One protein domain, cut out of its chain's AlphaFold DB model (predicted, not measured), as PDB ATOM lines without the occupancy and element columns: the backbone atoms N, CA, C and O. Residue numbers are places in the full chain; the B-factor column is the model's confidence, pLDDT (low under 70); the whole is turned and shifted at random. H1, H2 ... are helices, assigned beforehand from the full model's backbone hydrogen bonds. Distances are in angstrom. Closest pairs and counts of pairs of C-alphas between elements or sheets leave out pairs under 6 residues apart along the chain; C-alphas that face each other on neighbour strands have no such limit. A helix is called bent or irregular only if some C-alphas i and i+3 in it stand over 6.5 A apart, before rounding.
ATOM      1  N   THR A   9     239.410 238.779 178.841       59.91
ATOM      2  CA  THR A   9     239.478 237.392 178.346       59.91
ATOM      3  C   THR A   9     240.687 236.639 178.905       59.91
ATOM      4  O   THR A   9     240.568 235.467 179.259       59.91
ATOM      5  N   GLN A  10     241.820 237.317 179.097       58.97
ATOM      6  CA  GLN A  10     243.016 236.743 179.715       58.97
ATOM      7  C   GLN A  10     242.826 236.475 181.221       58.97
ATOM      8  O   GLN A  10     243.224 235.419 181.714       58.97
ATOM      9  N   HIS A  11     242.145 237.370 181.946       58.56
ATOM     10  CA  HIS A  11     241.800 237.174 183.360       58.56
ATOM     11  C   HIS A  11     240.809 236.021 183.572       58.56
ATOM     12  O   HIS A  11     240.972 235.225 184.498       58.56
ATOM     13  N   ALA A  12     239.798 235.906 182.704       62.09
ATOM     14  CA  ALA A  12     238.840 234.804 182.741       62.09
ATOM     15  C   ALA A  12     239.519 233.455 182.448       62.09
ATOM     16  O   ALA A  12     239.281 232.484 183.166       62.09
ATOM     17  N   GLY A  13     240.430 233.414 181.466       64.38
ATOM     18  CA  GLY A  13     241.225 232.225 181.149       64.38
ATOM     19  C   GLY A  13     242.130 231.785 182.302       64.38
ATOM     20  O   GLY A  13     242.196 230.596 182.608       64.38
ATOM     21  N   LEU A  14     242.758 232.738 183.003       61.88
ATOM     22  CA  LEU A  14     243.541 232.455 184.207       61.88
ATOM     23  C   LEU A  14     242.664 231.859 185.310       61.88
ATOM     24  O   LEU A  14     242.978 230.785 185.812       61.88
ATOM     25  N   LEU A  15     241.540 232.489 185.658       65.81
ATOM     26  CA  LEU A  15     240.650 231.974 186.708       65.81
ATOM     27  C   LEU A  15     240.138 230.562 186.399       65.81
ATOM     28  O   LEU A  15     240.050 229.720 187.294       65.81
ATOM     29  N   GLN A  16     239.842 230.283 185.132       62.34
ATOM     30  CA  GLN A  16     239.395 228.967 184.697       62.34
ATOM     31  C   GLN A  16     240.528 227.931 184.777       62.34
ATOM     32  O   GLN A  16     240.299 226.830 185.279       62.34
ATOM     33  N   GLN A  17     241.760 228.299 184.401       64.94
ATOM     34  CA  GLN A  17     242.953 227.475 184.623       64.94
ATOM     35  C   GLN A  17     243.152 227.173 186.111       64.94
ATOM     36  O   GLN A  17     243.250 226.009 186.487       64.94
ATOM     37  N   TRP A  18     243.148 228.195 186.970       65.75
ATOM     38  CA  TRP A  18     243.305 228.045 188.419       65.75
ATOM     39  C   TRP A  18     242.244 227.118 189.019       65.75
ATOM     40  O   TRP A  18     242.565 226.270 189.857       65.75
ATOM     41  N   LYS A  19     240.993 227.218 188.557       62.53
ATOM     42  CA  LYS A  19     239.900 226.351 189.007       62.53
ATOM     43  C   LYS A  19     240.129 224.892 188.608       62.53
ATOM     44  O   LYS A  19     239.983 224.013 189.453       62.53
ATOM     45  N   ILE A  20     240.529 224.633 187.361       63.00
ATOM     46  CA  ILE A  20     240.827 223.276 186.872       63.00
ATOM     47  C   ILE A  20     242.006 222.677 187.654       63.00
ATOM     48  O   ILE A  20     241.895 221.574 188.185       63.00
ATOM     49  N   TYR A  21     243.085 223.444 187.841       61.34
ATOM     50  CA  TYR A  21     244.253 223.007 188.612       61.34
ATOM     51  C   TYR A  21     243.939 222.700 190.079       61.34
ATOM     52  O   TYR A  21     244.521 221.769 190.639       61.34
ATOM     53  N   SER A  22     243.034 223.460 190.701       61.03
ATOM     54  CA  SER A  22     242.638 223.256 192.101       61.03
ATOM     55  C   SER A  22     241.794 221.992 192.276       61.03
ATOM     56  O   SER A  22     241.982 221.247 193.236       61.03
ATOM     57  N   VAL A  23     240.888 221.715 191.333       65.88
ATOM     58  CA  VAL A  23     240.041 220.511 191.359       65.88
ATOM     59  C   VAL A  23     240.871 219.249 191.118       65.88
ATOM     60  O   VAL A  23     240.678 218.248 191.812       65.88
ATOM     61  N   ASP A  24     241.827 219.293 190.189       64.06
ATOM     62  CA  ASP A  24     242.742 218.171 189.955       64.06
ATOM     63  C   ASP A  24     243.688 217.936 191.139       64.06
ATOM     64  O   ASP A  24     244.027 216.791 191.448       64.06
ATOM     65  N   GLU A  25     244.067 218.998 191.856       59.78
ATOM     66  CA  GLU A  25     244.877 218.878 193.070       59.78
ATOM     67  C   GLU A  25     244.111 218.226 194.218       59.78
ATOM     68  O   GLU A  25     244.620 217.298 194.851       59.78
ATOM     69  N   PHE A  26     242.857 218.629 194.422       63.69
ATOM     70  CA  PHE A  26     241.993 218.024 195.429       63.69
ATOM     71  C   PHE A  26     241.789 216.522 195.187       63.69
ATOM     72  O   PHE A  26     241.777 215.738 196.131       63.69
ATOM     73  N   LYS A  27     241.689 216.091 193.923       66.69
ATOM     74  CA  LYS A  27     241.548 214.668 193.575       66.69
ATOM     75  C   LYS A  27     242.822 213.856 193.817       66.69
ATOM     76  O   LYS A  27     242.731 212.691 194.195       66.69
ATOM     77  N   ARG A  28     244.006 214.433 193.585       62.97
ATOM     78  CA  ARG A  28     245.293 213.724 193.735       62.97
ATOM     79  C   ARG A  28     245.819 213.712 195.164       62.97
ATOM     80  O   ARG A  28     246.424 212.723 195.573       62.97
ATOM     81  N   ALA A  29     245.629 214.803 195.897       64.31
ATOM     82  CA  ALA A  29     246.131 214.964 197.253       64.31
ATOM     83  C   ALA A  29     245.116 215.719 198.119       64.31
ATOM     84  O   ALA A  29     245.364 216.859 198.536       64.31
ATOM     85  N   PRO A  30     243.969 215.078 198.410       62.00
ATOM     86  CA  PRO A  30     242.883 215.706 199.149       62.00
ATOM     87  C   PRO A  30     243.354 216.183 200.519       62.00
ATOM     88  O   PRO A  30     243.067 217.312 200.884       62.00
ATOM     89  N   ILE A  31     244.160 215.379 201.222       69.56
ATOM     90  CA  ILE A  31     244.643 215.672 202.581       69.56
ATOM     91  C   ILE A  31     245.544 216.912 202.613       69.56
ATOM     92  O   ILE A  31     245.371 217.774 203.464       69.56
ATOM     93  N   ALA A  32     246.493 217.032 201.683       68.06
ATOM     94  CA  ALA A  32     247.382 218.193 201.642       68.06
ATOM     95  C   ALA A  32     246.616 219.465 201.245       68.06
ATOM     96  O   ALA A  32     246.834 220.526 201.818       68.06
ATOM     97  N   THR A  33     245.679 219.346 200.302       71.00
ATOM     98  CA  THR A  33     244.857 220.472 199.836       71.00
ATOM     99  C   THR A  33     243.909 220.961 200.927       71.00
ATOM    100  O   THR A  33     243.795 222.166 201.146       71.00
ATOM    101  N   THR A  34     243.256 220.047 201.653       71.62
ATOM    102  CA  THR A  34     242.413 220.404 202.800       71.62
ATOM    103  C   THR A  34     243.242 220.938 203.955       71.62
ATOM    104  O   THR A  34     242.822 221.915 204.559       71.62
ATOM    105  N   ALA A  35     244.428 220.387 204.231       73.50
ATOM    106  CA  ALA A  35     245.325 220.909 205.261       73.50
ATOM    107  C   ALA A  35     245.785 222.342 204.952       73.50
ATOM    108  O   ALA A  35     245.728 223.189 205.837       73.50
ATOM    109  N   ILE A  36     246.160 222.644 203.701       78.06
ATOM    110  CA  ILE A  36     246.480 224.017 203.275       78.06
ATOM    111  C   ILE A  36     245.259 224.922 203.445       78.06
ATOM    112  O   ILE A  36     245.380 226.002 204.011       78.06
ATOM    113  N   LEU A  37     244.084 224.497 202.969       77.81
ATOM    114  CA  LEU A  37     242.876 225.323 202.996       77.81
ATOM    115  C   LEU A  37     242.403 225.598 204.429       77.81
ATOM    116  O   LEU A  37     242.190 226.749 204.798       77.81
ATOM    117  N   VAL A  38     242.265 224.552 205.245       76.94
ATOM    118  CA  VAL A  38     241.848 224.643 206.650       76.94
ATOM    119  C   VAL A  38     242.905 225.375 207.470       76.94
ATOM    120  O   VAL A  38     242.552 226.241 208.265       76.94
ATOM    121  N   GLY A  39     244.188 225.084 207.246       73.44
ATOM    122  CA  GLY A  39     245.302 225.764 207.898       73.44
ATOM    123  C   GLY A  39     245.328 227.255 207.576       73.44
ATOM    124  O   GLY A  39     245.379 228.072 208.490       73.44
ATOM    125  N   ALA A  40     245.205 227.632 206.302       76.00
ATOM    126  CA  ALA A  40     245.178 229.030 205.881       76.00
ATOM    127  C   ALA A  40     243.943 229.768 206.417       76.00
ATOM    128  O   ALA A  40     244.092 230.827 207.023       76.00
ATOM    129  N   ILE A  41     242.738 229.206 206.259       77.00
ATOM    130  CA  ILE A  41     241.496 229.822 206.754       77.00
ATOM    131  C   ILE A  41     241.524 229.941 208.279       77.00
ATOM    132  O   ILE A  41     241.267 231.017 208.812       77.00
ATOM    133  N   GLY A  42     241.874 228.862 208.984       74.56
ATOM    134  CA  GLY A  42     241.964 228.850 210.442       74.56
ATOM    135  C   GLY A  42     242.969 229.876 210.959       74.56
ATOM    136  O   GLY A  42     242.676 230.595 211.910       74.56
ATOM    137  N   SER A  43     244.107 230.018 210.281       74.50
ATOM    138  CA  SER A  43     245.127 231.005 210.643       74.50
ATOM    139  C   SER A  43     244.681 232.442 210.371       74.50
ATOM    140  O   SER A  43     244.943 233.317 211.186       74.50
ATOM    141  N   VAL A  44     243.955 232.700 209.277       76.12
ATOM    142  CA  VAL A  44     243.364 234.024 209.005       76.12
ATOM    143  C   VAL A  44     242.316 234.375 210.055       76.12
ATOM    144  O   VAL A  44     242.331 235.482 210.586       76.12
ATOM    145  N   LEU A  45     241.432 233.436 210.397       76.25
ATOM    146  CA  LEU A  45     240.421 233.644 211.432       76.25
ATOM    147  C   LEU A  45     241.064 233.907 212.795       76.25
ATOM    148  O   LEU A  45     240.654 234.837 213.482       76.25
ATOM    149  N   MET A  46     242.103 233.149 213.159       73.19
ATOM    150  CA  MET A  46     242.850 233.363 214.400       73.19
ATOM    151  C   MET A  46     243.620 234.685 214.393       73.19
ATOM    152  O   MET A  46     243.657 235.363 215.414       73.19
ATOM    153  N   PHE A  47     244.159 235.107 213.248       74.31
ATOM    154  CA  PHE A  47     244.815 236.405 213.109       74.31
ATOM    155  C   PHE A  47     243.820 237.561 213.275       74.31
ATOM    156  O   PHE A  47     244.095 238.511 214.005       74.31
ATOM    157  N   ILE A  48     242.640 237.464 212.652       74.94
ATOM    158  CA  ILE A  48     241.562 238.452 212.805       74.94
ATOM    159  C   ILE A  48     241.075 238.476 214.253       74.94
ATOM    160  O   ILE A  48     240.951 239.552 214.826       74.94
ATOM    161  N   PHE A  49     240.838 237.311 214.857       73.94
ATOM    162  CA  PHE A  49     240.400 237.198 216.247       73.94
ATOM    163  C   PHE A  49     241.436 237.769 217.219       73.94
ATOM    164  O   PHE A  49     241.086 238.538 218.111       73.94
ATOM    165  N   ALA A  50     242.722 237.472 217.009       67.25
ATOM    166  CA  ALA A  50     243.809 238.081 217.763       67.25
ATOM    167  C   ALA A  50     243.814 239.605 217.575       67.25
ATOM    168  O   ALA A  50     243.899 240.338 218.550       67.25
ATOM    169  N   GLY A  51     243.656 240.111 216.349       67.62
ATOM    170  CA  GLY A  51     243.629 241.548 216.072       67.62
ATOM    171  C   GLY A  51     242.462 242.288 216.739       67.62
ATOM    172  O   GLY A  51     242.661 243.377 217.285       67.62
ATOM    173  N   THR A  52     241.267 241.688 216.736       73.00
ATOM    174  CA  THR A  52     240.022 242.301 217.232       73.00
ATOM    175  C   THR A  52     239.752 242.058 218.711       73.00
ATOM    176  O   THR A  52     238.853 242.698 219.259       73.00
ATOM    177  N   GLN A  53     240.523 241.193 219.384       65.62
ATOM    178  CA  GLN A  53     240.393 241.022 220.826       65.62
ATOM    179  C   GLN A  53     240.598 242.377 221.529       65.62
ATOM    180  O   GLN A  53     241.646 243.019 221.326       65.62
ATOM    181  N   PRO A  54     239.622 242.829 222.349       60.09
ATOM    182  CA  PRO A  54     239.824 243.982 223.219       60.09
ATOM    183  C   PRO A  54     241.035 243.706 224.111       60.09
ATOM    184  O   PRO A  54     241.354 242.538 224.337       60.09
ATOM    185  N   HIS A  55     241.727 244.752 224.578       56.38
ATOM    186  CA  HIS A  55     242.865 244.630 225.499       56.38
ATOM    187  C   HIS A  55     242.401 243.902 226.764       56.38
ATOM    188  O   HIS A  55     241.910 244.505 227.712       56.38
ATOM    189  N   SER A  56     242.443 242.577 226.722       46.03
ATOM    190  CA  SER A  56     242.005 241.717 227.797       46.03
ATOM    191  C   SER A  56     243.239 241.468 228.632       46.03
ATOM    192  O   SER A  56     244.251 240.987 228.125       46.03
ATOM    193  N   GLU A  57     243.165 241.847 229.902       47.91
ATOM    194  CA  GLU A  57     244.233 241.708 230.886       47.91
ATOM    195  C   GLU A  57     244.493 240.236 231.268       47.91
ATOM    196  O   GLU A  57     244.702 239.912 232.436       47.91
ATOM    197  N   SER A  58     244.489 239.303 230.311       49.16
ATOM    198  CA  SER A  58     244.948 237.932 230.524       49.16
ATOM    199  C   SER A  58     246.476 237.924 230.546       49.16
ATOM    200  O   SER A  58     247.164 237.520 229.612       49.16
ATOM    201  N   LYS A  59     247.023 238.452 231.638       51.19
ATOM    202  CA  LYS A  59     248.458 238.487 231.907       51.19
ATOM    203  C   LYS A  59     248.917 237.057 232.180       51.19
ATOM    204  O   LYS A  59     248.563 236.489 233.209       51.19
ATOM    205  N   ILE A  60     249.699 236.463 231.277       53.84
ATOM    206  CA  ILE A  60     250.417 235.229 231.609       53.84
ATOM    207  C   ILE A  60     251.638 235.638 232.431       53.84
ATOM    208  O   ILE A  60     252.605 236.186 231.903       53.84
ATOM    209  N   THR A  61     251.595 235.375 233.735       47.97
ATOM    210  CA  THR A  61     252.766 235.489 234.605       47.97
ATOM    211  C   THR A  61     253.689 234.311 234.295       47.97
ATOM    212  O   THR A  61     253.403 233.180 234.688       47.97
ATOM    213  N   GLY A  71     262.708 243.249 234.585       40.56
ATOM    214  CA  GLY A  71     261.295 242.886 234.624       40.56
ATOM    215  C   GLY A  71     260.794 242.056 233.445       40.56
ATOM    216  O   GLY A  71     260.862 242.459 232.285       40.56
ATOM    217  N   VAL A  72     260.200 240.914 233.783       49.53
ATOM    218  CA  VAL A  72     259.295 240.178 232.907       49.53
ATOM    219  C   VAL A  72     258.105 241.086 232.610       49.53
ATOM    220  O   VAL A  72     257.195 241.231 233.427       49.53
ATOM    221  N   GLY A  73     258.139 241.746 231.452       52.25
ATOM    222  CA  GLY A  73     256.984 242.454 230.919       52.25
ATOM    223  C   GLY A  73     255.787 241.507 230.842       52.25
ATOM    224  O   GLY A  73     255.933 240.333 230.508       52.25
ATOM    225  N   VAL A  74     254.611 242.019 231.186       55.78
ATOM    226  CA  VAL A  74     253.336 241.303 231.096       55.78
ATOM    227  C   VAL A  74     253.134 240.799 229.667       55.78
ATOM    228  O   VAL A  74     252.815 241.583 228.782       55.78
ATOM    229  N   ILE A  75     253.313 239.501 229.423       60.44
ATOM    230  CA  ILE A  75     253.136 238.962 228.075       60.44
ATOM    231  C   ILE A  75     251.637 238.913 227.768       60.44
ATOM    232  O   ILE A  75     250.876 238.205 228.434       60.44
ATOM    233  N   GLU A  76     251.211 239.671 226.760       67.19
ATOM    234  CA  GLU A  76     249.828 239.674 226.292       67.19
ATOM    235  C   GLU A  76     249.567 238.453 225.398       67.19
ATOM    236  O   GLU A  76     250.197 238.281 224.350       67.19
ATOM    237  N   VAL A  77     248.587 237.624 225.775       70.75
ATOM    238  CA  VAL A  77     248.159 236.435 225.006       70.75
ATOM    239  C   VAL A  77     247.817 236.786 223.559       70.75
ATOM    240  O   VAL A  77     248.124 236.025 222.641       70.75
ATOM    241  N   LYS A  78     247.235 237.971 223.352       71.94
ATOM    242  CA  LYS A  78     246.896 238.532 222.044       71.94
ATOM    243  C   LYS A  78     248.088 238.535 221.083       71.94
ATOM    244  O   LYS A  78     247.963 238.119 219.932       71.94
ATOM    245  N   ASN A  79     249.251 238.958 221.568       74.62
ATOM    246  CA  ASN A  79     250.448 239.116 220.749       74.62
ATOM    247  C   ASN A  79     251.078 237.758 220.421       74.62
ATOM    248  O   ASN A  79     251.509 237.539 219.289       74.62
ATOM    249  N   ILE A  80     251.030 236.806 221.360       76.81
ATOM    250  CA  ILE A  80     251.417 235.410 221.103       76.81
ATOM    251  C   ILE A  80     250.518 234.802 220.020       76.81
ATOM    252  O   ILE A  80     251.011 234.226 219.049       76.81
ATOM    253  N   LEU A  81     249.196 234.948 220.159       79.44
ATOM    254  CA  LEU A  81     248.236 234.383 219.214       79.44
ATOM    255  C   LEU A  81     248.401 234.992 217.818       79.44
ATOM    256  O   LEU A  81     248.329 234.269 216.825       79.44
ATOM    257  N   MET A  82     248.688 236.293 217.732       80.75
ATOM    258  CA  MET A  82     248.968 236.980 216.470       80.75
ATOM    259  C   MET A  82     250.201 236.401 215.764       80.75
ATOM    260  O   MET A  82     250.127 236.091 214.576       80.75
ATOM    261  N   VAL A  83     251.305 236.196 216.493       84.06
ATOM    262  CA  VAL A  83     252.534 235.593 215.951       84.06
ATOM    263  C   VAL A  83     252.282 234.166 215.467       84.06
ATOM    264  O   VAL A  83     252.660 233.827 214.348       84.06
ATOM    265  N   ILE A  84     251.619 233.336 216.279       84.62
ATOM    266  CA  ILE A  84     251.311 231.943 215.916       84.62
ATOM    267  C   ILE A  84     250.436 231.902 214.660       84.62
ATOM    268  O   ILE A  84     250.707 231.139 213.734       84.62
ATOM    269  N   SER A  85     249.410 232.750 214.604       84.44
ATOM    270  CA  SER A  85     248.494 232.821 213.463       84.44
ATOM    271  C   SER A  85     249.213 233.264 212.193       84.44
ATOM    272  O   SER A  85     249.034 232.661 211.137       84.44
ATOM    273  N   PHE A  86     250.077 234.277 212.294       86.12
ATOM    274  CA  PHE A  86     250.910 234.719 211.181       86.12
ATOM    275  C   PHE A  86     251.830 233.598 210.680       86.12
ATOM    276  O   PHE A  86     251.890 233.341 209.476       86.12
ATOM    277  N   PHE A  87     252.511 232.903 211.593       89.31
ATOM    278  CA  PHE A  87     253.416 231.807 211.262       89.31
ATOM    279  C   PHE A  87     252.695 230.659 210.548       89.31
ATOM    280  O   PHE A  87     253.152 230.196 209.501       89.31
ATOM    281  N   LEU A  88     251.552 230.215 211.075       87.62
ATOM    282  CA  LEU A  88     250.779 229.137 210.462       87.62
ATOM    283  C   LEU A  88     250.252 229.556 209.086       87.62
ATOM    284  O   LEU A  88     250.436 228.819 208.118       87.62
ATOM    285  N   PHE A  89     249.684 230.760 208.967       86.38
ATOM    286  CA  PHE A  89     249.187 231.281 207.693       86.38
ATOM    287  C   PHE A  89     250.286 231.314 206.627       86.38
ATOM    288  O   PHE A  89     250.130 230.745 205.547       86.38
ATOM    289  N   SER A  90     251.412 231.956 206.941       87.44
ATOM    290  CA  SER A  90     252.534 232.115 206.013       87.44
ATOM    291  C   SER A  90     253.198 230.780 205.665       87.44
ATOM    292  O   SER A  90     253.590 230.579 204.515       87.44
ATOM    293  N   SER A  91     253.266 229.835 206.606       89.12
ATOM    294  CA  SER A  91     253.809 228.493 206.364       89.12
ATOM    295  C   SER A  91     252.909 227.665 205.449       89.12
ATOM    296  O   SER A  91     253.399 227.087 204.480       89.12
ATOM    297  N   PHE A  92     251.593 227.638 205.695       86.31
ATOM    298  CA  PHE A  92     250.646 226.928 204.826       86.31
ATOM    299  C   PHE A  92     250.549 227.561 203.437       86.31
ATOM    300  O   PHE A  92     250.500 226.838 202.440       86.31
ATOM    301  N   LEU A  93     250.567 228.894 203.354       86.31
ATOM    302  CA  LEU A  93     250.585 229.609 202.081       86.31
ATOM    303  C   LEU A  93     251.864 229.295 201.293       86.31
ATOM    304  O   LEU A  93     251.792 228.943 200.116       86.31
ATOM    305  N   GLY A  94     253.023 229.366 201.952       86.56
ATOM    306  CA  GLY A  94     254.316 229.043 201.357       86.56
ATOM    307  C   GLY A  94     254.389 227.601 200.856       86.56
ATOM    308  O   GLY A  94     254.722 227.366 199.693       86.56
ATOM    309  N   ALA A  95     253.974 226.641 201.683       86.19
ATOM    310  CA  ALA A  95     253.903 225.234 201.301       86.19
ATOM    311  C   ALA A  95     252.935 225.001 200.126       86.19
ATOM    312  O   ALA A  95     253.236 224.227 199.215       86.19
ATOM    313  N   GLY A  96     251.803 225.714 200.089       82.38
ATOM    314  CA  GLY A  96     250.873 225.697 198.960       82.38
ATOM    315  C   GLY A  96     251.504 226.194 197.655       82.38
ATOM    316  O   GLY A  96     251.382 225.530 196.626       82.38
ATOM    317  N   ILE A  97     252.235 227.313 197.695       85.00
ATOM    318  CA  ILE A  97     252.949 227.863 196.529       85.00
ATOM    319  C   ILE A  97     254.000 226.872 196.017       85.00
ATOM    320  O   ILE A  97     254.031 226.568 194.822       85.00
ATOM    321  N   VAL A  98     254.823 226.322 196.913       86.88
ATOM    322  CA  VAL A  98     255.839 225.314 196.569       86.88
ATOM    323  C   VAL A  98     255.193 224.107 195.903       86.88
ATOM    324  O   VAL A  98     255.654 223.660 194.855       86.88
ATOM    325  N   ARG A  99     254.091 223.613 196.469       80.25
ATOM    326  CA  ARG A  99     253.362 222.453 195.955       80.25
ATOM    327  C   ARG A  99     252.773 222.696 194.564       80.25
ATOM    328  O   ARG A  99     252.804 221.797 193.726       80.25
ATOM    329  N   LEU A 100     252.276 223.900 194.286       79.12
ATOM    330  CA  LEU A 100     251.796 224.266 192.951       79.12
ATOM    331  C   LEU A 100     252.934 224.303 191.922       79.12
ATOM    332  O   LEU A 100     252.755 223.837 190.798       79.12
ATOM    333  N   ILE A 101     254.104 224.819 192.305       81.81
ATOM    334  CA  ILE A 101     255.265 224.951 191.413       81.81
ATOM    335  C   ILE A 101     255.953 223.604 191.172       81.81
ATOM    336  O   ILE A 101     256.371 223.334 190.042       81.81
ATOM    337  N   ALA A 102     255.996 222.732 192.183       79.56
ATOM    338  CA  ALA A 102     256.551 221.381 192.089       79.56
ATOM    339  C   ALA A 102     255.956 220.567 190.934       79.56
ATOM    340  O   ALA A 102     256.666 219.789 190.311       79.56
ATOM    341  N   LYS A 103     254.690 220.816 190.567       69.81
ATOM    342  CA  LYS A 103     254.035 220.155 189.426       69.81
ATOM    343  C   LYS A 103     254.720 220.394 188.086       69.81
ATOM    344  O   LYS A 103     254.609 219.561 187.194       69.81
ATOM    345  N   LYS A 104     255.312 221.576 187.906       76.50
ATOM    346  CA  LYS A 104     255.913 221.990 186.634       76.50
ATOM    347  C   LYS A 104     257.434 221.925 186.682       76.50
ATOM    348  O   LYS A 104     258.057 221.654 185.661       76.50
ATOM    349  N   TYR A 105     258.019 222.177 187.851       79.38
ATOM    350  CA  TYR A 105     259.462 222.240 188.040       79.38
ATOM    351  C   TYR A 105     259.862 221.567 189.361       79.38
ATOM    352  O   TYR A 105     260.028 222.237 190.381       79.38
ATOM    353  N   GLU A 106     260.041 220.245 189.339       71.00
ATOM    354  CA  GLU A 106     260.375 219.441 190.527       71.00
ATOM    355  C   GLU A 106     261.656 219.938 191.219       71.00
ATOM    356  O   GLU A 106     261.619 220.329 192.385       71.00
ATOM    357  N   ASN A 107     262.769 220.061 190.487       73.62
ATOM    358  CA  ASN A 107     264.050 220.495 191.063       73.62
ATOM    359  C   ASN A 107     264.014 221.940 191.587       73.62
ATOM    360  O   ASN A 107     264.543 222.237 192.659       73.62
ATOM    361  N   ALA A 108     263.358 222.849 190.858       81.19
ATOM    362  CA  ALA A 108     263.247 224.246 191.277       81.19
ATOM    363  C   ALA A 108     262.373 224.399 192.530       81.19
ATOM    364  O   ALA A 108     262.604 225.298 193.337       81.19
ATOM    365  N   SER A 109     261.396 223.507 192.725       81.88
ATOM    366  CA  SER A 109     260.517 223.541 193.892       81.88
ATOM    367  C   SER A 109     261.238 223.219 195.199       81.88
ATOM    368  O   SER A 109     260.901 223.808 196.224       81.88
ATOM    369  N   ILE A 110     262.277 222.378 195.169       83.56
ATOM    370  CA  ILE A 110     263.098 222.077 196.350       83.56
ATOM    371  C   ILE A 110     263.846 223.335 196.794       83.56
ATOM    372  O   ILE A 110     263.745 223.733 197.955       83.56
ATOM    373  N   VAL A 111     264.530 224.009 195.867       87.38
ATOM    374  CA  VAL A 111     265.245 225.264 196.159       87.38
ATOM    375  C   VAL A 111     264.270 226.336 196.640       87.38
ATOM    376  O   VAL A 111     264.511 226.993 197.652       87.38
ATOM    377  N   LEU A 112     263.127 226.473 195.966       88.88
ATOM    378  CA  LEU A 112     262.097 227.427 196.356       88.88
ATOM    379  C   LEU A 112     261.528 227.130 197.750       88.88
ATOM    380  O   LEU A 112     261.261 228.061 198.502       88.88
ATOM    381  N   SER A 113     261.386 225.856 198.124       89.94
ATOM    382  CA  SER A 113     260.929 225.472 199.463       89.94
ATOM    383  C   SER A 113     261.885 225.933 200.556       89.94
ATOM    384  O   SER A 113     261.428 226.427 201.582       89.94
ATOM    385  N   ILE A 114     263.197 225.858 200.310       91.44
ATOM    386  CA  ILE A 114     264.218 226.332 201.249       91.44
ATOM    387  C   ILE A 114     264.119 227.853 201.395       91.44
ATOM    388  O   ILE A 114     264.114 228.371 202.513       91.44
ATOM    389  N   LEU A 115     263.993 228.574 200.277       92.12
ATOM    390  CA  LEU A 115     263.882 230.036 200.274       92.12
ATOM    391  C   LEU A 115     262.616 230.521 200.986       92.12
ATOM    392  O   LEU A 115     262.692 231.390 201.849       92.12
ATOM    393  N   ILE A 116     261.455 229.944 200.667       92.00
ATOM    394  CA  ILE A 116     260.188 230.358 201.276       92.00
ATOM    395  C   ILE A 116     260.152 229.975 202.759       92.00
ATOM    396  O   ILE A 116     259.784 230.809 203.578       92.00
ATOM    397  N   ALA A 117     260.566 228.759 203.133       92.50
ATOM    398  CA  ALA A 117     260.580 228.343 204.535       92.50
ATOM    399  C   ALA A 117     261.523 229.213 205.381       92.50
ATOM    400  O   ALA A 117     261.121 229.710 206.429       92.50
ATOM    401  N   SER A 118     262.750 229.463 204.907       93.00
ATOM    402  CA  SER A 118     263.706 230.315 205.627       93.00
ATOM    403  C   SER A 118     263.220 231.759 205.760       93.00
ATOM    404  O   SER A 118     263.337 232.341 206.839       93.00
ATOM    405  N   PHE A 119     262.604 232.318 204.714       91.94
ATOM    406  CA  PHE A 119     262.033 233.662 204.754       91.94
ATOM    407  C   PHE A 119     260.826 233.759 205.696       91.94
ATOM    408  O   PHE A 119     260.750 234.683 206.502       91.94
ATOM    409  N   THR A 120     259.913 232.785 205.659       91.81
ATOM    410  CA  THR A 120     258.773 232.706 206.585       91.81
ATOM    411  C   THR A 120     259.234 232.579 208.038       91.81
ATOM    412  O   THR A 120     258.708 233.265 208.921       91.81
ATOM    413  N   ASN A 121     260.247 231.750 208.297       92.12
ATOM    414  CA  ASN A 121     260.807 231.580 209.633       92.12
ATOM    415  C   ASN A 121     261.462 232.872 210.129       92.12
ATOM    416  O   ASN A 121     261.185 233.309 211.244       92.12
ATOM    417  N   PHE A 122     262.268 233.518 209.281       91.12
ATOM    418  CA  PHE A 122     262.856 234.825 209.564       91.12
ATOM    419  C   PHE A 122     261.784 235.872 209.882       91.12
ATOM    420  O   PHE A 122     261.864 236.522 210.921       91.12
ATOM    421  N   LEU A 123     260.753 236.007 209.040       89.44
ATOM    422  CA  LEU A 123     259.661 236.947 209.283       89.44
ATOM    423  C   LEU A 123     258.963 236.653 210.607       89.44
ATOM    424  O   LEU A 123     258.658 237.572 211.354       89.44
ATOM    425  N   THR A 124     258.751 235.384 210.941       89.69
ATOM    426  CA  THR A 124     258.141 235.010 212.221       89.69
ATOM    427  C   THR A 124     259.000 235.458 213.398       89.69
ATOM    428  O   THR A 124     258.478 236.060 214.330       89.69
ATOM    429  N   ILE A 125     260.315 235.246 213.336       87.50
ATOM    430  CA  ILE A 125     261.259 235.717 214.361       87.50
ATOM    431  C   ILE A 125     261.278 237.247 214.417       87.50
ATOM    432  O   ILE A 125     261.301 237.825 215.497       87.50
ATOM    433  N   PHE A 126     261.188 237.918 213.271       87.19
ATOM    434  CA  PHE A 126     261.082 239.371 213.190       87.19
ATOM    435  C   PHE A 126     259.778 239.891 213.824       87.19
ATOM    436  O   PHE A 126     259.798 240.859 214.578       87.19
ATOM    437  N   PHE A 127     258.645 239.213 213.632       84.56
ATOM    438  CA  PHE A 127     257.389 239.521 214.328       84.56
ATOM    439  C   PHE A 127     257.485 239.253 215.837       84.56
ATOM    440  O   PHE A 127     257.036 240.078 216.639       84.56
ATOM    441  N   VAL A 128     258.151 238.159 216.225       83.38
ATOM    442  CA  VAL A 128     258.571 237.884 217.608       83.38
ATOM    443  C   VAL A 128     259.559 238.929 218.108       83.38
ATOM    444  O   VAL A 128     259.695 239.035 219.312       83.38
ATOM    445  N   PHE A 129     260.219 239.713 217.247       80.38
ATOM    446  CA  PHE A 129     261.050 240.860 217.612       80.38
ATOM    447  C   PHE A 129     260.267 242.192 217.660       80.38
ATOM    448  O   PHE A 129     260.591 243.051 218.480       80.38
ATOM    449  N   LEU A 130     259.118 242.337 216.985       81.19
ATOM    450  CA  LEU A 130     258.289 243.563 217.010       81.19
ATOM    451  C   LEU A 130     257.121 243.628 218.032       81.19
ATOM    452  O   LEU A 130     256.911 244.676 218.625       81.19
ATOM    453  N   ALA A 131     256.394 242.538 218.307       72.38
ATOM    454  CA  ALA A 131     255.332 242.437 219.335       72.38
ATOM    455  C   ALA A 131     255.695 242.822 220.818       72.38
ATOM    456  O   ALA A 131     256.405 242.054 221.468       72.38
ATOM    457  N   PRO A 132     255.189 243.920 221.416       62.16
ATOM    458  CA  PRO A 132     255.417 244.287 222.834       62.16
ATOM    459  C   PRO A 132     254.545 243.490 223.845       62.16
ATOM    460  O   PRO A 132     253.641 242.776 223.417       62.16
ATOM    461  N   PRO A 133     254.739 243.619 225.179       56.06
ATOM    462  CA  PRO A 133     255.949 244.014 225.903       56.06
ATOM    463  C   PRO A 133     256.796 242.768 226.242       56.06
ATOM    464  O   PRO A 133     256.258 241.693 226.509       56.06
ATOM    465  N   ARG A 134     258.133 242.880 226.224       57.12
ATOM    466  CA  ARG A 134     259.009 241.703 226.364       57.12
ATOM    467  C   ARG A 134     260.075 241.846 227.428       57.12
ATOM    468  O   ARG A 134     260.804 242.831 227.440       57.12
ATOM    469  N   ALA A 135     260.266 240.774 228.192       55.00
ATOM    470  CA  ALA A 135     261.610 240.390 228.600       55.00
ATOM    471  C   ALA A 135     262.335 239.854 227.358       55.00
ATOM    472  O   ALA A 135     262.115 238.724 226.925       55.00
ATOM    473  N   VAL A 136     263.140 240.708 226.733       62.50
ATOM    474  CA  VAL A 136     264.031 240.323 225.637       62.50
ATOM    475  C   VAL A 136     265.178 239.534 226.272       62.50
ATOM    476  O   VAL A 136     266.023 240.114 226.948       62.50
ATOM    477  N   SER A 137     265.166 238.209 226.129       68.81
ATOM    478  CA  SER A 137     266.254 237.341 226.586       68.81
ATOM    479  C   SER A 137     266.755 236.473 225.439       68.81
ATOM    480  O   SER A 137     265.973 236.020 224.601       68.81
ATOM    481  N   GLU A 138     268.057 236.202 225.417       70.81
ATOM    482  CA  GLU A 138     268.679 235.319 224.421       70.81
ATOM    483  C   GLU A 138     268.052 233.914 224.437       70.81
ATOM    484  O   GLU A 138     267.839 233.293 223.396       70.81
ATOM    485  N   GLN A 139     267.667 233.430 225.624       71.19
ATOM    486  CA  GLN A 139     266.999 232.136 225.788       71.19
ATOM    487  C   GLN A 139     265.636 232.085 225.082       71.19
ATOM    488  O   GLN A 139     265.278 231.043 224.527       71.19
ATOM    489  N   LEU A 140     264.891 233.198 225.065       74.62
ATOM    490  CA  LEU A 140     263.613 233.288 224.359       74.62
ATOM    491  C   LEU A 140     263.816 233.170 222.846       74.62
ATOM    492  O   LEU A 140     263.098 232.410 222.199       74.62
ATOM    493  N   PHE A 141     264.799 233.880 222.286       79.81
ATOM    494  CA  PHE A 141     265.084 233.817 220.851       79.81
ATOM    495  C   PHE A 141     265.638 232.457 220.439       79.81
ATOM    496  O   PHE A 141     265.186 231.904 219.440       79.81
ATOM    497  N   HIS A 142     266.503 231.843 221.245       80.62
ATOM    498  CA  HIS A 142     266.955 230.475 221.000       80.62
ATOM    499  C   HIS A 142     265.780 229.478 220.959       80.62
ATOM    500  O   HIS A 142     265.661 228.679 220.026       80.62
ATOM    501  N   ALA A 143     264.858 229.558 221.926       80.69
ATOM    502  CA  ALA A 143     263.657 228.722 221.938       80.69
ATOM    503  C   ALA A 143     262.722 229.019 220.750       80.69
ATOM    504  O   ALA A 143     262.198 228.092 220.134       80.69
ATOM    505  N   ALA A 144     262.541 230.294 220.394       84.25
ATOM    506  CA  ALA A 144     261.719 230.707 219.260       84.25
ATOM    507  C   ALA A 144     262.278 230.181 217.931       84.25
ATOM    508  O   ALA A 144     261.528 229.605 217.148       84.25
ATOM    509  N   HIS A 145     263.587 230.302 217.703       86.38
ATOM    510  CA  HIS A 145     264.255 229.772 216.516       86.38
ATOM    511  C   HIS A 145     264.035 228.266 216.356       86.38
ATOM    512  O   HIS A 145     263.657 227.827 215.269       86.38
ATOM    513  N   ASN A 146     264.221 227.493 217.430       87.44
ATOM    514  CA  ASN A 146     264.019 226.045 217.409       87.44
ATOM    515  C   ASN A 146     262.550 225.687 217.149       87.44
ATOM    516  O   ASN A 146     262.260 224.871 216.276       87.44
ATOM    517  N   ASN A 147     261.613 226.321 217.859       88.00
ATOM    518  CA  ASN A 147     260.183 226.050 217.699       88.00
ATOM    519  C   ASN A 147     259.693 226.380 216.287       88.00
ATOM    520  O   ASN A 147     259.003 225.567 215.672       88.00
ATOM    521  N   VAL A 148     260.071 227.545 215.755       90.31
ATOM    522  CA  VAL A 148     259.725 227.966 214.391       90.31
ATOM    523  C   VAL A 148     260.320 226.994 213.374       90.31
ATOM    524  O   VAL A 148     259.603 226.518 212.497       90.31
ATOM    525  N   PHE A 149     261.590 226.615 213.534       91.38
ATOM    526  CA  PHE A 149     262.249 225.658 212.653       91.38
ATOM    527  C   PHE A 149     261.540 224.293 212.642       91.38
ATOM    528  O   PHE A 149     261.062 223.867 211.589       91.38
ATOM    529  N   TYR A 150     261.383 223.636 213.796       90.31
ATOM    530  CA  TYR A 150     260.761 222.308 213.865       90.31
ATOM    531  C   TYR A 150     259.292 222.313 213.433       90.31
ATOM    532  O   TYR A 150     258.844 221.390 212.751       90.31
ATOM    533  N   THR A 151     258.542 223.365 213.766       88.75
ATOM    534  CA  THR A 151     257.141 223.463 213.341       88.75
ATOM    535  C   THR A 151     257.044 223.701 211.836       88.75
ATOM    536  O   THR A 151     256.216 223.076 211.175       88.75
ATOM    537  N   SER A 152     257.917 224.536 211.259       90.50
ATOM    538  CA  SER A 152     257.948 224.766 209.808       90.50
ATOM    539  C   SER A 152     258.282 223.475 209.066       90.50
ATOM    540  O   SER A 152     257.606 223.116 208.103       90.50
ATOM    541  N   MET A 153     259.242 222.705 209.582       89.56
ATOM    542  CA  MET A 153     259.599 221.396 209.056       89.56
ATOM    543  C   MET A 153     258.398 220.447 209.052       89.56
ATOM    544  O   MET A 153     258.141 219.810 208.036       89.56
ATOM    545  N   LEU A 154     257.608 220.401 210.129       89.19
ATOM    546  CA  LEU A 154     256.393 219.583 210.190       89.19
ATOM    547  C   LEU A 154     255.350 220.026 209.150       89.19
ATOM    548  O   LEU A 154     254.788 219.184 208.446       89.19
ATOM    549  N   VAL A 155     255.112 221.332 209.002       87.50
ATOM    550  CA  VAL A 155     254.159 221.863 208.010       87.50
ATOM    551  C   VAL A 155     254.588 221.494 206.587       87.50
ATOM    552  O   VAL A 155     253.799 220.936 205.826       87.50
ATOM    553  N   TYR A 156     255.847 221.728 206.222       88.25
ATOM    554  CA  TYR A 156     256.342 221.397 204.884       88.25
ATOM    555  C   TYR A 156     256.397 219.885 204.640       88.25
ATOM    556  O   TYR A 156     256.066 219.428 203.547       88.25
ATOM    557  N   LEU A 157     256.735 219.081 205.648       87.19
ATOM    558  CA  LEU A 157     256.739 217.623 205.538       87.19
ATOM    559  C   LEU A 157     255.326 217.062 205.320       87.19
ATOM    560  O   LEU A 157     255.122 216.206 204.462       87.19
ATOM    561  N   THR A 158     254.338 217.562 206.063       83.88
ATOM    562  CA  THR A 158     252.941 217.113 205.942       83.88
ATOM    563  C   THR A 158     252.321 217.542 204.613       83.88
ATOM    564  O   THR A 158     251.657 216.744 203.949       83.88
ATOM    565  N   VAL A 159     252.576 218.781 204.184       81.25
ATOM    566  CA  VAL A 159     251.989 219.339 202.963       81.25
ATOM    567  C   VAL A 159     252.730 218.889 201.708       81.25
ATOM    568  O   VAL A 159     252.082 218.506 200.739       81.25
ATOM    569  N   CYS A 160     254.061 218.908 201.687       83.38
ATOM    570  CA  CYS A 160     254.865 218.635 200.489       83.38
ATOM    571  C   CYS A 160     255.522 217.246 200.510       83.38
ATOM    572  O   CYS A 160     255.689 216.638 199.453       83.38
ATOM    573  N   GLY A 161     255.851 216.709 201.688       76.44
ATOM    574  CA  GLY A 161     256.607 215.458 201.819       76.44
ATOM    575  C   GLY A 161     255.897 214.232 201.245       76.44
ATOM    576  O   GLY A 161     256.550 213.363 200.682       76.44
ATOM    577  N   SER A 162     254.560 214.174 201.288       74.00
ATOM    578  CA  SER A 162     253.798 213.033 200.744       74.00
ATOM    579  C   SER A 162     254.062 212.750 199.260       74.00
ATOM    580  O   SER A 162     254.080 211.588 198.861       74.00
ATOM    581  N   ALA A 163     254.276 213.789 198.444       71.81
ATOM    582  CA  ALA A 163     254.599 213.626 197.027       71.81
ATOM    583  C   ALA A 163     256.019 213.066 196.862       71.81
ATOM    584  O   ALA A 163     256.202 212.027 196.234       71.81
ATOM    585  N   VAL A 164     256.984 213.683 197.545       74.38
ATOM    586  CA  VAL A 164     258.401 213.299 197.506       74.38
ATOM    587  C   VAL A 164     258.607 211.857 197.989       74.38
ATOM    588  O   VAL A 164     259.283 211.069 197.334       74.38
ATOM    589  N   PHE A 165     257.972 211.462 199.095       78.19
ATOM    590  CA  PHE A 165     258.081 210.100 199.626       78.19
ATOM    591  C   PHE A 165     257.414 209.052 198.742       78.19
ATOM    592  O   PHE A 165     257.898 207.923 198.668       78.19
ATOM    593  N   LYS A 166     256.325 209.406 198.055       73.69
ATOM    594  CA  LYS A 166     255.664 208.501 197.113       73.69
ATOM    595  C   LYS A 166     256.543 208.223 195.895       73.69
ATOM    596  O   LYS A 166     256.565 207.083 195.432       73.69
ATOM    597  N   ASP A 167     257.264 209.228 195.410       72.06
ATOM    598  CA  ASP A 167     258.158 209.077 194.263       72.06
ATOM    599  C   ASP A 167     259.399 208.256 194.634       72.06
ATOM    600  O   ASP A 167     259.692 207.269 193.963       72.06
ATOM    601  N   ILE A 168     260.038 208.543 195.776       73.94
ATOM    602  CA  ILE A 168     261.171 207.745 196.283       73.94
ATOM    603  C   ILE A 168     260.745 206.296 196.550       73.94
ATOM    604  O   ILE A 168     261.446 205.359 196.168       73.94
ATOM    605  N   GLY A 169     259.582 206.102 197.181       73.25
ATOM    606  CA  GLY A 169     259.049 204.776 197.471       73.25
ATOM    607  C   GLY A 169     258.828 203.962 196.196       73.25
ATOM    608  O   GLY A 169     259.212 202.801 196.143       73.25
ATOM    609  N   ARG A 170     258.283 204.571 195.136       72.06
ATOM    610  CA  ARG A 170     258.121 203.903 193.835       72.06
ATOM    611  C   ARG A 170     259.456 203.531 193.205       72.06
ATOM    612  O   ARG A 170     259.571 202.414 192.715       72.06
ATOM    613  N   THR A 171     260.447 204.417 193.229       71.25
ATOM    614  CA  THR A 171     261.763 204.130 192.642       71.25
ATOM    615  C   THR A 171     262.482 203.000 193.379       71.25
ATOM    616  O   THR A 171     263.071 202.151 192.727       71.25
ATOM    617  N   MET A 172     262.383 202.934 194.711       66.75
ATOM    618  CA  MET A 172     263.065 201.908 195.516       66.75
ATOM    619  C   MET A 172     262.315 200.575 195.642       66.75
ATOM    620  O   MET A 172     262.935 199.560 195.940       66.75
ATOM    621  N   LEU A 173     260.991 200.553 195.455       65.44
ATOM    622  CA  LEU A 173     260.176 199.328 195.529       65.44
ATOM    623  C   LEU A 173     259.931 198.671 194.159       65.44
ATOM    624  O   LEU A 173     259.386 197.572 194.123       65.44
ATOM    625  N   SER A 174     260.276 199.331 193.046       57.28
ATOM    626  CA  SER A 174     260.031 198.801 191.690       57.28
ATOM    627  C   SER A 174     261.202 198.014 191.098       57.28
ATOM    628  O   SER A 174     261.078 197.564 189.962       57.28
ATOM    629  N   GLU A 175     262.316 197.836 191.814       53.88
ATOM    630  CA  GLU A 175     263.361 196.896 191.387       53.88
ATOM    631  C   GLU A 175     262.922 195.459 191.726       53.88
ATOM    632  O   GLU A 175     262.708 195.150 192.903       53.88
ATOM    633  N   GLY A 182     265.465 194.805 203.811       56.59
ATOM    634  CA  GLY A 182     266.216 196.057 203.879       56.59
ATOM    635  C   GLY A 182     265.676 197.203 203.020       56.59
ATOM    636  O   GLY A 182     266.071 198.343 203.256       56.59
ATOM    637  N   GLY A 183     264.743 196.963 202.089       66.56
ATOM    638  CA  GLY A 183     264.185 198.029 201.234       66.56
ATOM    639  C   GLY A 183     263.474 199.137 202.025       66.56
ATOM    640  O   GLY A 183     263.643 200.322 201.746       66.56
ATOM    641  N   GLY A 184     262.760 198.770 203.097       75.00
ATOM    642  CA  GLY A 184     262.131 199.740 204.001       75.00
ATOM    643  C   GLY A 184     263.143 200.555 204.817       75.00
ATOM    644  O   GLY A 184     262.955 201.754 205.011       75.00
ATOM    645  N   MET A 185     264.244 199.933 205.246       80.06
ATOM    646  CA  MET A 185     265.309 200.614 205.993       80.06
ATOM    647  C   MET A 185     266.089 201.584 205.094       80.06
ATOM    648  O   MET A 185     266.371 202.708 205.503       80.06
ATOM    649  N   ALA A 186     266.379 201.186 203.851       78.88
ATOM    650  CA  ALA A 186     267.020 202.044 202.855       78.88
ATOM    651  C   ALA A 186     266.153 203.268 202.514       78.88
ATOM    652  O   ALA A 186     266.653 204.394 202.506       78.88
ATOM    653  N   PHE A 187     264.842 203.071 202.338       82.12
ATOM    654  CA  PHE A 187     263.889 204.164 202.148       82.12
ATOM    655  C   PHE A 187     263.904 205.154 203.322       82.12
ATOM    656  O   PHE A 187     264.006 206.362 203.105       82.12
ATOM    657  N   LEU A 188     263.844 204.660 204.566       83.44
ATOM    658  CA  LEU A 188     263.867 205.511 205.760       83.44
ATOM    659  C   LEU A 188     265.180 206.292 205.892       83.44
ATOM    660  O   LEU A 188     265.149 207.467 206.256       83.44
ATOM    661  N   LEU A 189     266.319 205.676 205.564       86.38
ATOM    662  CA  LEU A 189     267.619 206.348 205.577       86.38
ATOM    663  C   LEU A 189     267.695 207.466 204.535       86.38
ATOM    664  O   LEU A 189     268.116 208.574 204.865       86.38
ATOM    665  N   VAL A 190     267.250 207.216 203.300       85.44
ATOM    666  CA  VAL A 190     267.258 208.238 202.241       85.44
ATOM    667  C   VAL A 190     266.276 209.363 202.547       85.44
ATOM    668  O   VAL A 190     266.630 210.537 202.425       85.44
ATOM    669  N   ALA A 191     265.071 209.033 203.014       83.81
ATOM    670  CA  ALA A 191     264.100 210.017 203.474       83.81
ATOM    671  C   ALA A 191     264.672 210.880 204.612       83.81
ATOM    672  O   ALA A 191     264.597 212.107 204.552       83.81
ATOM    673  N   GLY A 192     265.298 210.255 205.614       86.94
ATOM    674  CA  GLY A 192     265.940 210.946 206.729       86.94
ATOM    675  C   GLY A 192     267.077 211.867 206.284       86.94
ATOM    676  O   GLY A 192     267.152 213.006 206.738       86.94
ATOM    677  N   LEU A 193     267.917 211.418 205.348       89.56
ATOM    678  CA  LEU A 193     269.014 212.218 204.803       89.56
ATOM    679  C   LEU A 193     268.501 213.453 204.051       89.56
ATOM    680  O   LEU A 193     269.007 214.552 204.258       89.56
ATOM    681  N   LEU A 194     267.474 213.296 203.213       86.94
ATOM    682  CA  LEU A 194     266.876 214.413 202.475       86.94
ATOM    683  C   LEU A 194     266.252 215.444 203.416       86.94
ATOM    684  O   LEU A 194     266.452 216.644 203.233       86.94
ATOM    685  N   ILE A 195     265.548 214.979 204.451       88.81
ATOM    686  CA  ILE A 195     265.004 215.841 205.502       88.81
ATOM    687  C   ILE A 195     266.133 216.588 206.224       88.81
ATOM    688  O   ILE A 195     266.015 217.790 206.453       88.81
ATOM    689  N   ALA A 196     267.230 215.905 206.562       91.19
ATOM    690  CA  ALA A 196     268.365 216.508 207.252       91.19
ATOM    691  C   ALA A 196     269.057 217.581 206.396       91.19
ATOM    692  O   ALA A 196     269.327 218.672 206.893       91.19
ATOM    693  N   ILE A 197     269.288 217.312 205.107       91.62
ATOM    694  CA  ILE A 197     269.883 218.276 204.167       91.62
ATOM    695  C   ILE A 197     268.971 219.495 204.001       91.62
ATOM    696  O   ILE A 197     269.438 220.633 204.082       91.62
ATOM    697  N   TRP A 198     267.670 219.270 203.802       92.75
ATOM    698  CA  TRP A 198     266.691 220.349 203.687       92.75
ATOM    699  C   TRP A 198     266.644 221.197 204.961       92.75
ATOM    700  O   TRP A 198     266.741 222.422 204.895       92.75
ATOM    701  N   GLY A 199     266.565 220.545 206.122       91.25
ATOM    702  CA  GLY A 199     266.534 221.206 207.419       91.25
ATOM    703  C   GLY A 199     267.796 222.023 207.672       91.25
ATOM    704  O   GLY A 199     267.709 223.183 208.068       91.25
ATOM    705  N   TRP A 200     268.971 221.470 207.364       93.12
ATOM    706  CA  TRP A 200     270.233 222.192 207.489       93.12
ATOM    707  C   TRP A 200     270.276 223.439 206.600       93.12
ATOM    708  O   TRP A 200     270.645 224.513 207.076       93.12
ATOM    709  N   ALA A 201     269.837 223.335 205.343       93.19
ATOM    710  CA  ALA A 201     269.797 224.468 204.424       93.19
ATOM    711  C   ALA A 201     268.827 225.569 204.890       93.19
ATOM    712  O   ALA A 201     269.185 226.749 204.881       93.19
ATOM    713  N   VAL A 202     267.623 225.196 205.342       92.56
ATOM    714  CA  VAL A 202     266.631 226.138 205.890       92.56
ATOM    715  C   VAL A 202     267.170 226.827 207.137       92.56
ATOM    716  O   VAL A 202     267.082 228.049 207.245       92.56
ATOM    717  N   PHE A 203     267.764 226.064 208.053       90.88
ATOM    718  CA  PHE A 203     268.323 226.596 209.289       90.88
ATOM    719  C   PHE A 203     269.496 227.548 209.024       90.88
ATOM    720  O   PHE A 203     269.535 228.646 209.576       90.88
ATOM    721  N   ALA A 204     270.418 227.178 208.132       91.00
ATOM    722  CA  ALA A 204     271.547 228.022 207.753       91.00
ATOM    723  C   ALA A 204     271.091 229.334 207.091       91.00
ATOM    724  O   ALA A 204     271.622 230.401 207.402       91.00
ATOM    725  N   ALA A 205     270.090 229.274 206.208       89.00
ATOM    726  CA  ALA A 205     269.515 230.459 205.579       89.00
ATOM    727  C   ALA A 205     268.801 231.359 206.601       89.00
ATOM    728  O   ALA A 205     269.047 232.564 206.628       89.00
ATOM    729  N   GLN A 206     267.984 230.777 207.485       90.31
ATOM    730  CA  GLN A 206     267.327 231.495 208.579       90.31
ATOM    731  C   GLN A 206     268.353 232.191 209.480       90.31
ATOM    732  O   GLN A 206     268.208 233.382 209.738       90.31
ATOM    733  N   LYS A 207     269.404 231.477 209.910       87.62
ATOM    734  CA  LYS A 207     270.476 232.013 210.760       87.62
ATOM    735  C   LYS A 207     271.152 233.225 210.115       87.62
ATOM    736  O   LYS A 207     271.237 234.276 210.743       87.62
ATOM    737  N   ARG A 208     271.532 233.123 208.836       88.44
ATOM    738  CA  ARG A 208     272.133 234.245 208.097       88.44
ATOM    739  C   ARG A 208     271.197 235.444 207.976       88.44
ATOM    740  O   ARG A 208     271.644 236.576 208.131       88.44
ATOM    741  N   LEU A 209     269.908 235.220 207.711       87.44
ATOM    742  CA  LEU A 209     268.922 236.304 207.640       87.44
ATOM    743  C   LEU A 209     268.776 237.011 208.992       87.44
ATOM    744  O   LEU A 209     268.767 238.238 209.041       87.44
ATOM    745  N   THR A 210     268.718 236.256 210.089       86.44
ATOM    746  CA  THR A 210     268.648 236.845 211.430       86.44
ATOM    747  C   THR A 210     269.923 237.594 211.802       86.44
ATOM    748  O   THR A 210     269.827 238.714 212.281       86.44
ATOM    749  N   GLU A 211     271.105 237.057 211.494       86.31
ATOM    750  CA  GLU A 211     272.387 237.739 211.737       86.31
ATOM    751  C   GLU A 211     272.535 239.028 210.910       86.31
ATOM    752  O   GLU A 211     273.166 239.982 211.350       86.31
ATOM    753  N   THR A 212     271.933 239.075 209.717       86.38
ATOM    754  CA  THR A 212     272.029 240.236 208.816       86.38
ATOM    755  C   THR A 212     271.069 241.365 209.200       86.38
ATOM    756  O   THR A 212     271.409 242.535 209.043       86.38
ATOM    757  N   PHE A 213     269.853 241.035 209.648       85.75
ATOM    758  CA  PHE A 213     268.760 242.009 209.776       85.75
ATOM    759  C   PHE A 213     268.262 242.242 211.208       85.75
ATOM    760  O   PHE A 213     267.475 243.166 211.420       85.75
ATOM    761  N   LEU A 214     268.676 241.430 212.184       83.44
ATOM    762  CA  LEU A 214     268.279 241.574 213.586       83.44
ATOM    763  C   LEU A 214     269.484 241.915 214.479       83.44
ATOM    764  O   LEU A 214     270.615 241.559 214.149       83.44
ATOM    765  N   PRO A 215     269.256 242.598 215.617       80.12
ATOM    766  CA  PRO A 215     270.304 242.862 216.602       80.12
ATOM    767  C   PRO A 215     270.771 241.575 217.296       80.12
ATOM    768  O   PRO A 215     270.009 240.613 217.393       80.12
ATOM    769  N   ASP A 216     271.981 241.608 217.860       76.06
ATOM    770  CA  ASP A 216     272.686 240.451 218.443       76.06
ATOM    771  C   ASP A 216     271.855 239.638 219.447       76.06
ATOM    772  O   ASP A 216     271.931 238.413 219.487       76.06
ATOM    773  N   ILE A 217     270.977 240.296 220.210       69.50
ATOM    774  CA  ILE A 217     270.106 239.634 221.195       69.50
ATOM    775  C   ILE A 217     269.088 238.658 220.575       69.50
ATOM    776  O   ILE A 217     268.514 237.826 221.276       69.50
ATOM    777  N   ALA A 218     268.833 238.790 219.273       72.81
ATOM    778  CA  ALA A 218     267.938 237.941 218.497       72.81
ATOM    779  C   ALA A 218     268.697 236.968 217.579       72.81
ATOM    780  O   ALA A 218     268.071 236.274 216.777       72.81
ATOM    781  N   HIS A 219     270.029 236.904 217.677       80.50
ATOM    782  CA  HIS A 219     270.822 235.912 216.955       80.50
ATOM    783  C   HIS A 219     270.686 234.533 217.600       80.50
ATOM    784  O   HIS A 219     270.448 234.386 218.801       80.50
TER     785      HIS A 219
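This is residues 9 to 61, 71 to 175 and 182 to 219 of the 228 residues of an uncharacterized protein of Pseudomonas sp. S1E44 (UniProt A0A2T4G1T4). The first arm of the long bent helix H5, H5a, packs on the helical hairpin H3 and H4, and the three make an up-and-down bundle, each running against the one before it in the chain. H2 lies alongside H3, H6 crosses H4, and the second arm, H5b, reaches past one end of the bundle to the first part of H6, while residues 9 to 20 of H1 stick out as a free arm. The printed part has 196 residues with six named helices, H1 to H6 in chain order, and no named strand: all helix. It is only just compact, close to loose, with a radius of gyration of the C-alphas of 19.4 A and spans of 63, 48 and 28 A.

H5, residues 138 to 173, was assigned as one helix by its hydrogen bonds but is bent, with C-alphas 159 and 162 6.9 A apart. H5a, residues 138 to 159, is 31.5 A long and begins at C-alpha 138 (268.679, 235.319, 224.421); H5b, residues 162 to 173, is 16.0 A. H3, residues 77 to 102, is 37.2 A, and H4, residues 106 to 130, is 35.9 A. H2, residues 30 to 52, is 32.3 A. H6, residues 183 to 213, is 45.0 A and ends at C-alpha 213 (268.760, 242.009, 209.776). H1, residues 9 to 28, is 28.8 A and begins at C-alpha 9 (239.478, 237.392, 178.346).

H5, taken whole, is the hub, touching four helices. H5a touches H4 at Val 148 and Asn 121, closest C-alphas 6.1 A apart, a hairpin at a shallow tilt of 34 degrees, only just short of steep. With residues 152 to 159 alone H5a touches H3, at a steep tilt of 39 degrees, the same way; the C-alphas of Tyr 156 and Ala 95 are closest, 5.8 A. H3 and H4 form a hairpin at a shallow tilt of 12 degrees, closest at C-alphas 102 and 109, 4.9 A. H2 touches H3 at C-alphas 43 and 85, 4.8 A, the closest pair. H6 touches H4 at C-alphas 206 and 118, 4.8 A, the closest pair, at a steep tilt of 46 degrees. H5b touches H6, closest at C-alphas 169 and 187, 6.8 A. H1 and H2 only just touch, only at the corner by their link, with 3 pairs of C-alphas within 8 A; the closest are those of Phe 26 and Thr 33, 5.8 A. Every O i to N i+4 pair is within hydrogen-bond range in H1, H2, H3, H5a, H5b and H6; in H4, 19 of 21 are.

The C-alphas farthest apart, Gly 71 and Glu 175, are 63.2 A apart. Residues 62 to 70 and 176 to 181 are not printed, with C-alpha gaps of 11.3 A and 12.8 A. Of the links printed whole, none is long. Mean pLDDT of the printed part is 76.5, with 55 residues under 70, among them 9 to 32.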